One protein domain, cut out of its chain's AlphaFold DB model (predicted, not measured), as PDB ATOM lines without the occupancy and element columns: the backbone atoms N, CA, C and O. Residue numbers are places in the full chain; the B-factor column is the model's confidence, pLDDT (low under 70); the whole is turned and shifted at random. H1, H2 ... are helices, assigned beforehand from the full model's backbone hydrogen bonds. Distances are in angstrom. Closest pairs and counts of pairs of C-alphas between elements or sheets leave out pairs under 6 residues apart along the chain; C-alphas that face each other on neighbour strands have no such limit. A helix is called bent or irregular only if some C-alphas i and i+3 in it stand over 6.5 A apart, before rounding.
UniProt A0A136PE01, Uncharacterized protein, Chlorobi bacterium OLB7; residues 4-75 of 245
ATOM      1  N   SER A   4     152.209 148.976  96.642       69.69
ATOM      2  CA  SER A   4     153.207 149.840  95.996       69.69
ATOM      3  C   SER A   4     153.712 150.957  96.915       69.69
ATOM      4  O   SER A   4     154.917 151.113  97.081       69.69
ATOM      5  N   GLN A   5     152.810 151.690  97.572       75.75
ATOM      6  CA  GLN A   5     153.169 152.840  98.408       75.75
ATOM      7  C   GLN A   5     153.929 152.437  99.683       75.75
ATOM      8  O   GLN A   5     154.952 153.037  99.999       75.75
ATOM      9  N   SER A   6     153.512 151.352 100.350       82.06
ATOM     10  CA  SER A   6     154.287 150.764 101.458       82.06
ATOM     11  C   SER A   6     155.698 150.358 101.007       82.06
ATOM     12  O   SER A   6     156.685 150.598 101.699       82.06
ATOM     13  N   THR A   7     155.818 149.802  99.799       86.50
ATOM     14  CA  THR A   7     157.102 149.370  99.225       86.50
ATOM     15  C   THR A   7     158.015 150.563  98.912       86.50
ATOM     16  O   THR A   7     159.183 150.543  99.307       86.50
ATOM     17  N   ILE A   8     157.470 151.631  98.316       87.94
ATOM     18  CA  ILE A   8     158.147 152.923  98.111       87.94
ATOM     19  C   ILE A   8     158.653 153.494  99.445       87.94
ATOM     20  O   ILE A   8     159.803 153.920  99.529       87.94
ATOM     21  N   ASP A   9     157.847 153.461 100.507       86.06
ATOM     22  CA  ASP A   9     158.257 153.996 101.808       86.06
ATOM     23  C   ASP A   9     159.369 153.188 102.480       86.06
ATOM     24  O   ASP A   9     160.286 153.781 103.055       86.06
ATOM     25  N   ARG A  10     159.350 151.851 102.377       89.00
ATOM     26  CA  ARG A  10     160.467 151.022 102.866       89.00
ATOM     27  C   ARG A  10     161.755 151.316 102.099       89.00
ATOM     28  O   ARG A  10     162.810 151.389 102.726       89.00
ATOM     29  N   TYR A  11     161.671 151.539 100.786       90.75
ATOM     30  CA  TYR A  11     162.814 151.941  99.964       90.75
ATOM     31  C   TYR A  11     163.357 153.323 100.366       90.75
ATOM     32  O   TYR A  11     164.525 153.446 100.733       90.75
ATOM     33  N   LEU A  12     162.503 154.353 100.387       89.56
ATOM     34  CA  LEU A  12     162.886 155.740 100.700       89.56
ATOM     35  C   LEU A  12     163.361 155.953 102.147       89.56
ATOM     36  O   LEU A  12     164.034 156.945 102.427       89.56
ATOM     37  N   ASN A  13     163.018 155.044 103.062       88.12
ATOM     38  CA  ASN A  13     163.498 155.049 104.446       88.12
ATOM     39  C   ASN A  13     164.729 154.144 104.664       88.12
ATOM     40  O   ASN A  13     165.183 154.018 105.798       88.12
ATOM     41  N   GLY A  14     165.256 153.482 103.623       89.81
ATOM     42  CA  GLY A  14     166.398 152.563 103.738       89.81
ATOM     43  C   GLY A  14     166.104 151.262 104.500       89.81
ATOM     44  O   GLY A  14     167.029 150.585 104.934       89.81
ATOM     45  N   MET A  15     164.827 150.899 104.666       91.44
ATOM     46  CA  MET A  15     164.372 149.722 105.426       91.44
ATOM     47  C   MET A  15     164.251 148.447 104.568       91.44
ATOM     48  O   MET A  15     163.753 147.429 105.045       91.44
ATOM     49  N   MET A  16     164.659 148.499 103.298       91.88
ATOM     50  CA  MET A  16     164.758 147.334 102.415       91.88
ATOM     51  C   MET A  16     166.141 146.696 102.489       91.88
ATOM     52  O   MET A  16     167.153 147.393 102.377       91.88
ATOM     53  N   THR A  17     166.189 145.368 102.556       93.00
ATOM     54  CA  THR A  17     167.439 144.616 102.376       93.00
ATOM     55  C   THR A  17     167.952 144.722 100.933       93.00
ATOM     56  O   THR A  17     167.181 144.960 100.003       93.00
ATOM     57  N   THR A  18     169.252 144.512 100.706       92.94
ATOM     58  CA  THR A  18     169.867 144.551  99.364       92.94
ATOM     59  C   THR A  18     169.117 143.737  98.289       92.94
ATOM     60  O   THR A  18     168.868 144.297  97.222       92.94
ATOM     61  N   PRO A  19     168.698 142.468  98.509       91.62
ATOM     62  CA  PRO A  19     167.929 141.734  97.498       91.62
ATOM     63  C   PRO A  19     166.545 142.344  97.218       91.62
ATOM     64  O   PRO A  19     166.105 142.328  96.069       91.62
ATOM     65  N   GLU A  20     165.874 142.927  98.217       90.00
ATOM     66  CA  GLU A  20     164.609 143.647  98.005       90.00
ATOM     67  C   GLU A  20     164.810 144.926  97.191       90.00
ATOM     68  O   GLU A  20     163.994 145.218  96.320       90.00
ATOM     69  N   GLN A  21     165.904 145.662  97.416       89.81
ATOM     70  CA  GLN A  21     166.239 146.845  96.616       89.81
ATOM     71  C   GLN A  21     166.463 146.472  95.142       89.81
ATOM     72  O   GLN A  21     165.961 147.166  94.258       89.81
ATOM     73  N   THR A  22     167.135 145.350  94.860       91.62
ATOM     74  CA  THR A  22     167.312 144.838  93.488       91.62
ATOM     75  C   THR A  22     165.980 144.433  92.846       91.62
ATOM     76  O   THR A  22     165.732 144.763  91.685       91.62
ATOM     77  N   GLN A  23     165.090 143.763  93.588       91.88
ATOM     78  CA  GLN A  23     163.748 143.424  93.096       91.88
ATOM     79  C   GLN A  23     162.894 144.675  92.844       91.88
ATOM     80  O   GLN A  23     162.212 144.759  91.824       91.88
ATOM     81  N   PHE A  24     162.966 145.672  93.726       91.44
ATOM     82  CA  PHE A  24     162.256 146.939  93.573       91.44
ATOM     83  C   PHE A  24     162.790 147.762  92.390       91.44
ATOM     84  O   PHE A  24     162.004 148.318  91.631       91.44
ATOM     85  N   ALA A  25     164.106 147.767  92.151       91.44
ATOM     86  CA  ALA A  25     164.701 148.377  90.961       91.44
ATOM     87  C   ALA A  25     164.213 147.715  89.657       91.44
ATOM     88  O   ALA A  25     163.911 148.414  88.690       91.44
ATOM     89  N   ALA A  26     164.062 146.385  89.639       92.25
ATOM     90  CA  ALA A  26     163.461 145.678  88.506       92.25
ATOM     91  C   ALA A  26     161.968 146.023  88.321       92.25
ATOM     92  O   ALA A  26     161.514 146.198  87.191       92.25
ATOM     93  N   GLN A  27     161.211 146.193  89.412       89.75
ATOM     94  CA  GLN A  27     159.813 146.644  89.362       89.75
ATOM     95  C   GLN A  27     159.688 148.085  88.841       89.75
ATOM     96  O   GLN A  27     158.843 148.341  87.991       89.75
ATOM     97  N   LEU A  28     160.563 149.007  89.259       90.44
ATOM     98  CA  LEU A  28     160.615 150.392  88.757       90.44
ATOM     99  C   LEU A  28     160.961 150.492  87.262       90.44
ATOM    100  O   LEU A  28     160.589 151.469  86.614       90.44
ATOM    101  N   ALA A  29     161.681 149.509  86.718       89.94
ATOM    102  CA  ALA A  29     161.962 149.416  85.285       89.94
ATOM    103  C   ALA A  29     160.782 148.832  84.482       89.94
ATOM    104  O   ALA A  29     160.660 149.115  83.293       89.94
ATOM    105  N   ALA A  30     159.923 148.029  85.120       90.12
ATOM    106  CA  ALA A  30     158.756 147.400  84.499       90.12
ATOM    107  C   ALA A  30     157.463 148.233  84.622       90.12
ATOM    108  O   ALA A  30     156.606 148.152  83.744       90.12
ATOM    109  N   ASP A  31     157.316 149.027  85.689       89.00
ATOM    110  CA  ASP A  31     156.122 149.825  85.988       89.00
ATOM    111  C   ASP A  31     156.442 151.342  86.017       89.00
ATOM    112  O   ASP A  31     156.983 151.854  87.007       89.00
ATOM    113  N   PRO A  32     156.079 152.102  84.962       84.25
ATOM    114  CA  PRO A  32     156.282 153.550  84.929       84.25
ATOM    115  C   PRO A  32     155.368 154.312  85.908       84.25
ATOM    116  O   PRO A  32     155.697 155.433  86.294       84.25
ATOM    117  N   GLY A  33     154.250 153.723  86.347       85.81
ATOM    118  CA  GLY A  33     153.378 154.291  87.377       85.81
ATOM    119  C   GLY A  33     154.007 154.201  88.768       85.81
ATOM    120  O   GLY A  33     153.997 155.183  89.514       85.81
ATOM    121  N   LEU A  34     154.640 153.068  89.092       85.94
ATOM    122  CA  LEU A  34     155.450 152.912  90.307       85.94
ATOM    123  C   LEU A  34     156.612 153.916  90.336       85.94
ATOM    124  O   LEU A  34     156.884 154.517  91.377       85.94
ATOM    125  N   ARG A  35     157.256 154.142  89.184       86.25
ATOM    126  CA  ARG A  35     158.300 155.161  89.035       86.25
ATOM    127  C   ARG A  35     157.768 156.577  89.281       86.25
ATOM    128  O   ARG A  35     158.357 157.297  90.083       86.25
ATOM    129  N   ALA A  36     156.656 156.962  88.656       82.56
ATOM    130  CA  ALA A  36     156.050 158.279  88.867       82.56
ATOM    131  C   ALA A  36     155.634 158.501  90.337       82.56
ATOM    132  O   ALA A  36     155.822 159.590  90.880       82.56
ATOM    133  N   ALA A  37     155.135 157.460  91.014       84.06
ATOM    134  CA  ALA A  37     154.813 157.511  92.441       84.06
ATOM    135  C   ALA A  37     156.062 157.672  93.332       84.06
ATOM    136  O   ALA A  37     156.022 158.417  94.314       84.06
ATOM    137  N   LEU A  38     157.180 157.022  92.985       88.44
ATOM    138  CA  LEU A  38     158.463 157.205  93.671       88.44
ATOM    139  C   LEU A  38     159.002 158.635  93.494       88.44
ATOM    140  O   LEU A  38     159.420 159.250  94.473       88.44
ATOM    141  N   GLU A  39     158.975 159.166  92.270       84.25
ATOM    142  CA  GLU A  39     159.411 160.537  91.963       84.25
ATOM    143  C   GLU A  39     158.527 161.578  92.688       84.25
ATOM    144  O   GLU A  39     159.050 162.546  93.245       84.25
ATOM    145  N   ALA A  40     157.216 161.336  92.803       82.06
ATOM    146  CA  ALA A  40     156.296 162.179  93.572       82.06
ATOM    147  C   ALA A  40     156.560 162.154  95.094       82.06
ATOM    148  O   ALA A  40     156.644 163.217  95.711       82.06
ATOM    149  N   GLU A  41     156.738 160.981  95.718       84.06
ATOM    150  CA  GLU A  41     157.089 160.890  97.152       84.06
ATOM    151  C   GLU A  41     158.472 161.508  97.438       84.06
ATOM    152  O   GLU A  41     158.655 162.147  98.478       84.06
ATOM    153  N   GLN A  42     159.439 161.397  96.515       85.38
ATOM    154  CA  GLN A  42     160.723 162.107  96.622       85.38
ATOM    155  C   GLN A  42     160.548 163.628  96.571       85.38
ATOM    156  O   GLN A  42     161.118 164.323  97.414       85.38
ATOM    157  N   LEU A  43     159.737 164.141  95.637       79.81
ATOM    158  CA  LEU A  43     159.441 165.571  95.525       79.81
ATOM    159  C   LEU A  43     158.766 166.089  96.800       79.81
ATOM    160  O   LEU A  43     159.265 167.041  97.393       79.81
ATOM    161  N   ILE A  44     157.721 165.417  97.296       80.75
ATOM    162  CA  ILE A  44     157.032 165.786  98.547       80.75
ATOM    163  C   ILE A  44     158.017 165.836  99.725       80.75
ATOM    164  O   ILE A  44     158.052 166.819 100.468       80.75
ATOM    165  N   ARG A  45     158.867 164.810  99.882       80.94
ATOM    166  CA  ARG A  45     159.895 164.760 100.939       80.94
ATOM    167  C   ARG A  45     160.948 165.868 100.787       80.94
ATOM    168  O   ARG A  45     161.446 166.362 101.801       80.94
ATOM    169  N   ALA A  46     161.282 166.270  99.560       74.94
ATOM    170  CA  ALA A  46     162.203 167.370  99.284       74.94
ATOM    171  C   ALA A  46     161.581 168.741  99.596       74.94
ATOM    172  O   ALA A  46     162.210 169.529 100.302       74.94
ATOM    173  N   THR A  47     160.342 168.999  99.160       71.69
ATOM    174  CA  THR A  47     159.605 170.237  99.463       71.69
ATOM    175  C   THR A  47     159.409 170.393 100.967       71.69
ATOM    176  O   THR A  47     159.856 171.388 101.526       71.69
ATOM    177  N   VAL A  48     158.910 169.362 101.660       76.50
ATOM    178  CA  VAL A  48     158.776 169.367 103.130       76.50
ATOM    179  C   VAL A  48     160.111 169.656 103.825       76.50
ATOM    180  O   VAL A  48     160.151 170.421 104.786       76.50
ATOM    181  N   ARG A  49     161.229 169.085 103.352       76.50
ATOM    182  CA  ARG A  49     162.561 169.370 103.914       76.50
ATOM    183  C   ARG A  49     163.011 170.811 103.644       76.50
ATOM    184  O   ARG A  49     163.637 171.403 104.521       76.50
ATOM    185  N   SER A  50     162.697 171.361 102.472       68.94
ATOM    186  CA  SER A  50     162.973 172.755 102.102       68.94
ATOM    187  C   SER A  50     162.165 173.731 102.959       68.94
ATOM    188  O   SER A  50     162.741 174.632 103.564       68.94
ATOM    189  N   ASP A  51     160.858 173.508 103.091       67.00
ATOM    190  CA  ASP A  51     159.958 174.340 103.892       67.00
ATOM    191  C   ASP A  51     160.362 174.303 105.370       67.00
ATOM    192  O   ASP A  51     160.511 175.345 106.011       67.00
ATOM    193  N   LEU A  52     160.646 173.106 105.906       65.50
ATOM    194  CA  LEU A  52     161.198 172.953 107.252       65.50
ATOM    195  C   LEU A  52     162.507 173.729 107.412       65.50
ATOM    196  O   LEU A  52     162.652 174.425 108.415       65.50
ATOM    197  N   ALA A  53     163.438 173.651 106.457       67.38
ATOM    198  CA  ALA A  53     164.691 174.404 106.508       67.38
ATOM    199  C   ALA A  53     164.465 175.928 106.476       67.38
ATOM    200  O   ALA A  53     165.155 176.645 107.202       67.38
ATOM    201  N   ALA A  54     163.477 176.401 105.710       66.12
ATOM    202  CA  ALA A  54     163.103 177.812 105.601       66.12
ATOM    203  C   ALA A  54     162.403 178.372 106.857       66.12
ATOM    204  O   ALA A  54     162.500 179.572 107.117       66.12
ATOM    205  N   PHE A  55     161.740 177.538 107.672       58.84
ATOM    206  CA  PHE A  55     161.199 177.986 108.963       58.84
ATOM    207  C   PHE A  55     162.320 178.487 109.897       58.84
ATOM    208  O   PHE A  55     163.257 177.725 110.160       58.84
ATOM    209  N   PRO A  56     162.205 179.699 110.481       60.78
ATOM    210  CA  PRO A  56     163.108 180.179 111.525       60.78
ATOM    211  C   PRO A  56     163.245 179.190 112.690       60.78
ATOM    212  O   PRO A  56     162.273 178.555 113.105       60.78
ATOM    213  N   ALA A  57     164.451 179.092 113.260       60.34
ATOM    214  CA  ALA A  57     164.752 178.160 114.352       60.34
ATOM    215  C   ALA A  57     163.886 178.386 115.612       60.34
ATOM    216  O   ALA A  57     163.616 177.442 116.353       60.34
ATOM    217  N   GLU A  58     163.399 179.611 115.816       57.78
ATOM    218  CA  GLU A  58     162.506 180.000 116.917       57.78
ATOM    219  C   GLU A  58     161.128 179.309 116.849       57.78
ATOM    220  O   GLU A  58     160.446 179.163 117.861       57.78
ATOM    221  N   HIS A  59     160.739 178.777 115.685       58.97
ATOM    222  CA  HIS A  59     159.511 177.999 115.495       58.97
ATOM    223  C   HIS A  59     159.735 176.478 115.600       58.97
ATOM    224  O   HIS A  59     159.063 175.686 114.933       58.97
ATOM    225  N   ALA A  60     160.653 176.041 116.470       57.34
ATOM    226  CA  ALA A  60     160.956 174.626 116.711       57.34
ATOM    227  C   ALA A  60     159.714 173.775 117.061       57.34
ATOM    228  O   ALA A  60     159.574 172.660 116.562       57.34
ATOM    229  N   LEU A  61     158.773 174.315 117.848       56.06
ATOM    230  CA  LEU A  61     157.503 173.645 118.172       56.06
ATOM    231  C   LEU A  61     156.583 173.489 116.948       56.06
ATOM    232  O   LEU A  61     155.849 172.508 116.850       56.06
ATOM    233  N   THR A  62     156.639 174.421 115.993       59.16
ATOM    234  CA  THR A  62     155.897 174.330 114.726       59.16
ATOM    235  C   THR A  62     156.527 173.285 113.808       59.16
ATOM    236  O   THR A  62     155.805 172.447 113.275       59.16
ATOM    237  N   ARG A  63     157.867 173.256 113.691       58.34
ATOM    238  CA  ARG A  63     158.590 172.186 112.972       58.34
ATOM    239  C   ARG A  63     158.258 170.799 113.542       58.34
ATOM    240  O   ARG A  63     157.990 169.885 112.767       58.34
ATOM    241  N   LEU A  64     158.233 170.654 114.873       61.41
ATOM    242  CA  LEU A  64     157.835 169.409 115.544       61.41
ATOM    243  C   LEU A  64     156.397 169.017 115.196       61.41
ATOM    244  O   LEU A  64     156.199 167.931 114.666       61.41
ATOM    245  N   ARG A  65     155.417 169.914 115.371       61.12
ATOM    246  CA  ARG A  65     154.010 169.632 115.026       61.12
ATOM    247  C   ARG A  65     153.798 169.257 113.558       61.12
ATOM    248  O   ARG A  65     152.946 168.422 113.276       61.12
ATOM    249  N   VAL A  66     154.552 169.849 112.626       63.34
ATOM    250  CA  VAL A  66     154.502 169.475 111.199       63.34
ATOM    251  C   VAL A  66     155.082 168.073 110.975       63.34
ATOM    252  O   VAL A  66     154.504 167.280 110.238       63.34
ATOM    253  N   MET A  67     156.191 167.725 111.631       62.25
ATOM    254  CA  MET A  67     156.765 166.376 111.538       62.25
ATOM    255  C   MET A  67     155.873 165.314 112.200       62.25
ATOM    256  O   MET A  67     155.694 164.234 111.641       62.25
ATOM    257  N   GLU A  68     155.267 165.631 113.346       62.62
ATOM    258  CA  GLU A  68     154.292 164.784 114.044       62.62
ATOM    259  C   GLU A  68     153.016 164.585 113.216       62.62
ATOM    260  O   GLU A  68     152.533 163.458 113.109       62.62
ATOM    261  N   SER A  69     152.485 165.638 112.581       58.97
ATOM    262  CA  SER A  69     151.286 165.524 111.740       58.97
ATOM    263  C   SER A  69     151.546 164.719 110.466       58.97
ATOM    264  O   SER A  69     150.700 163.913 110.080       58.97
ATOM    265  N   LEU A  70     152.734 164.848 109.864       60.06
ATOM    266  CA  LEU A  70     153.176 163.999 108.754       60.06
ATOM    267  C   LEU A  70     153.358 162.537 109.184       60.06
ATOM    268  O   LEU A  70     152.937 161.640 108.459       60.06
ATOM    269  N   ALA A  71     153.929 162.279 110.364       57.78
ATOM    270  CA  ALA A  71     154.048 160.922 110.901       57.78
ATOM    271  C   ALA A  71     152.670 160.296 111.191       57.78
ATOM    272  O   ALA A  71     152.433 159.142 110.837       57.78
ATOM    273  N   ALA A  72     151.738 161.067 111.760       57.34
ATOM    274  CA  ALA A  72     150.368 160.630 112.025       57.34
ATOM    275  C   ALA A  72     149.564 160.383 110.734       57.34
ATOM    276  O   ALA A  72     148.865 159.378 110.637       57.34
ATOM    277  N   ALA A  73     149.702 161.242 109.718       55.38
ATOM    278  CA  ALA A  73     149.073 161.055 108.406       55.38
ATOM    279  C   ALA A  73     149.645 159.857 107.622       55.38
ATOM    280  O   ALA A  73     148.986 159.334 106.725       55.38
ATOM    281  N   LYS A  74     150.865 159.419 107.962       51.75
ATOM    282  CA  LYS A  74     151.559 158.269 107.358       51.75
ATOM    283  C   LYS A  74     151.400 156.974 108.171       51.75
ATOM    284  O   LYS A  74     151.858 155.920 107.735       51.75
ATOM    285  N   ALA A  75     150.729 157.026 109.324       42.38
ATOM    286  CA  ALA A  75     150.333 155.835 110.065       42.38
ATOM    287  C   ALA A  75     149.215 155.086 109.307       42.38
ATOM    288  O   ALA A  75     148.275 155.716 108.814       42.38
TER     289      ALA A  75
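This is residues 4 to 75 of the 245 residues of an uncharacterized protein of Chlorobi bacterium OLB7 (UniProt A0A136PE01). One long helix, H3, makes most of the length of a loose rod, and the other three helices are grouped near its two ends. Near the first end of H3, H2 turns off at a steep corner and the short H1 crosses the early part of H3, while past residue 54 a tight link turns back into H4, which runs back beside H3 with little contact. The printed part has 72 residues with four named helices, in the order H1, H2, H3, H4, and no named strand; the class is all helix. The whole is loose, with a radius of gyration of the C-alphas of 14.9 A, and the C-alphas span 45 by 20 by 19 A.

H1, residues 4 to 12, is close to but not clearly touching H2, residues 18 to 30; their closest C-alphas, those of Tyr 11 and Gln 21, are 7.0 A apart. These two run opposite ways at a steep tilt of 52 degrees. H1 touches H3, residues 32 to 54, which meets it with residues 34 to 42 alone; the closest C-alphas are those of Ile 8 and Leu 38, 6.2 A apart. H1 and H3 run the same way at a steep tilt of 50 degrees. H2 and H3 touch only at the corner by their link, with residues 27 to 29 of H2 and residues 34 to 35 of H3. Their closest C-alphas, those of Leu 28 and Arg 35, are 5.3 A apart, and the two run opposite ways at a steep tilt of 66 degrees. H4, residues 57 to 73, is close to but not clearly touching H3; the closest C-alphas are those of Leu 52 and Arg 63, 6.3 A apart. H3 and H4 run opposite ways at a shallow tilt of 26 degrees. H4 is apart from H1 and from H2. In H1, H2 and H3 every O i to N i+4 pair is within hydrogen-bond range; in H4 it is 11 of 13.

H1 begins at C-alpha 4, at (153.207, 149.840, 95.996), and measures 12.3 A from first to last C-alpha. H2, residues 18 to 30, measures 18.8 A. H3 begins at C-alpha 32, at (156.282, 153.550, 84.929), and measures 32.6 A to C-alpha 54. H4 measures 24.0 A and ends at C-alpha 73, at (149.073, 161.055, 108.406); it is irregular, with C-alphas 58 and 61 8.2 A apart.

The two C-alphas farthest apart, those of Ala 30 and Glu 58, are 46.1 A apart. The printed part has no cut, and its three links are tight. The mean pLDDT of the printed part is 76.6; residue 4 and residues 50 to 75 are under 70, and H4 has a mean of 59.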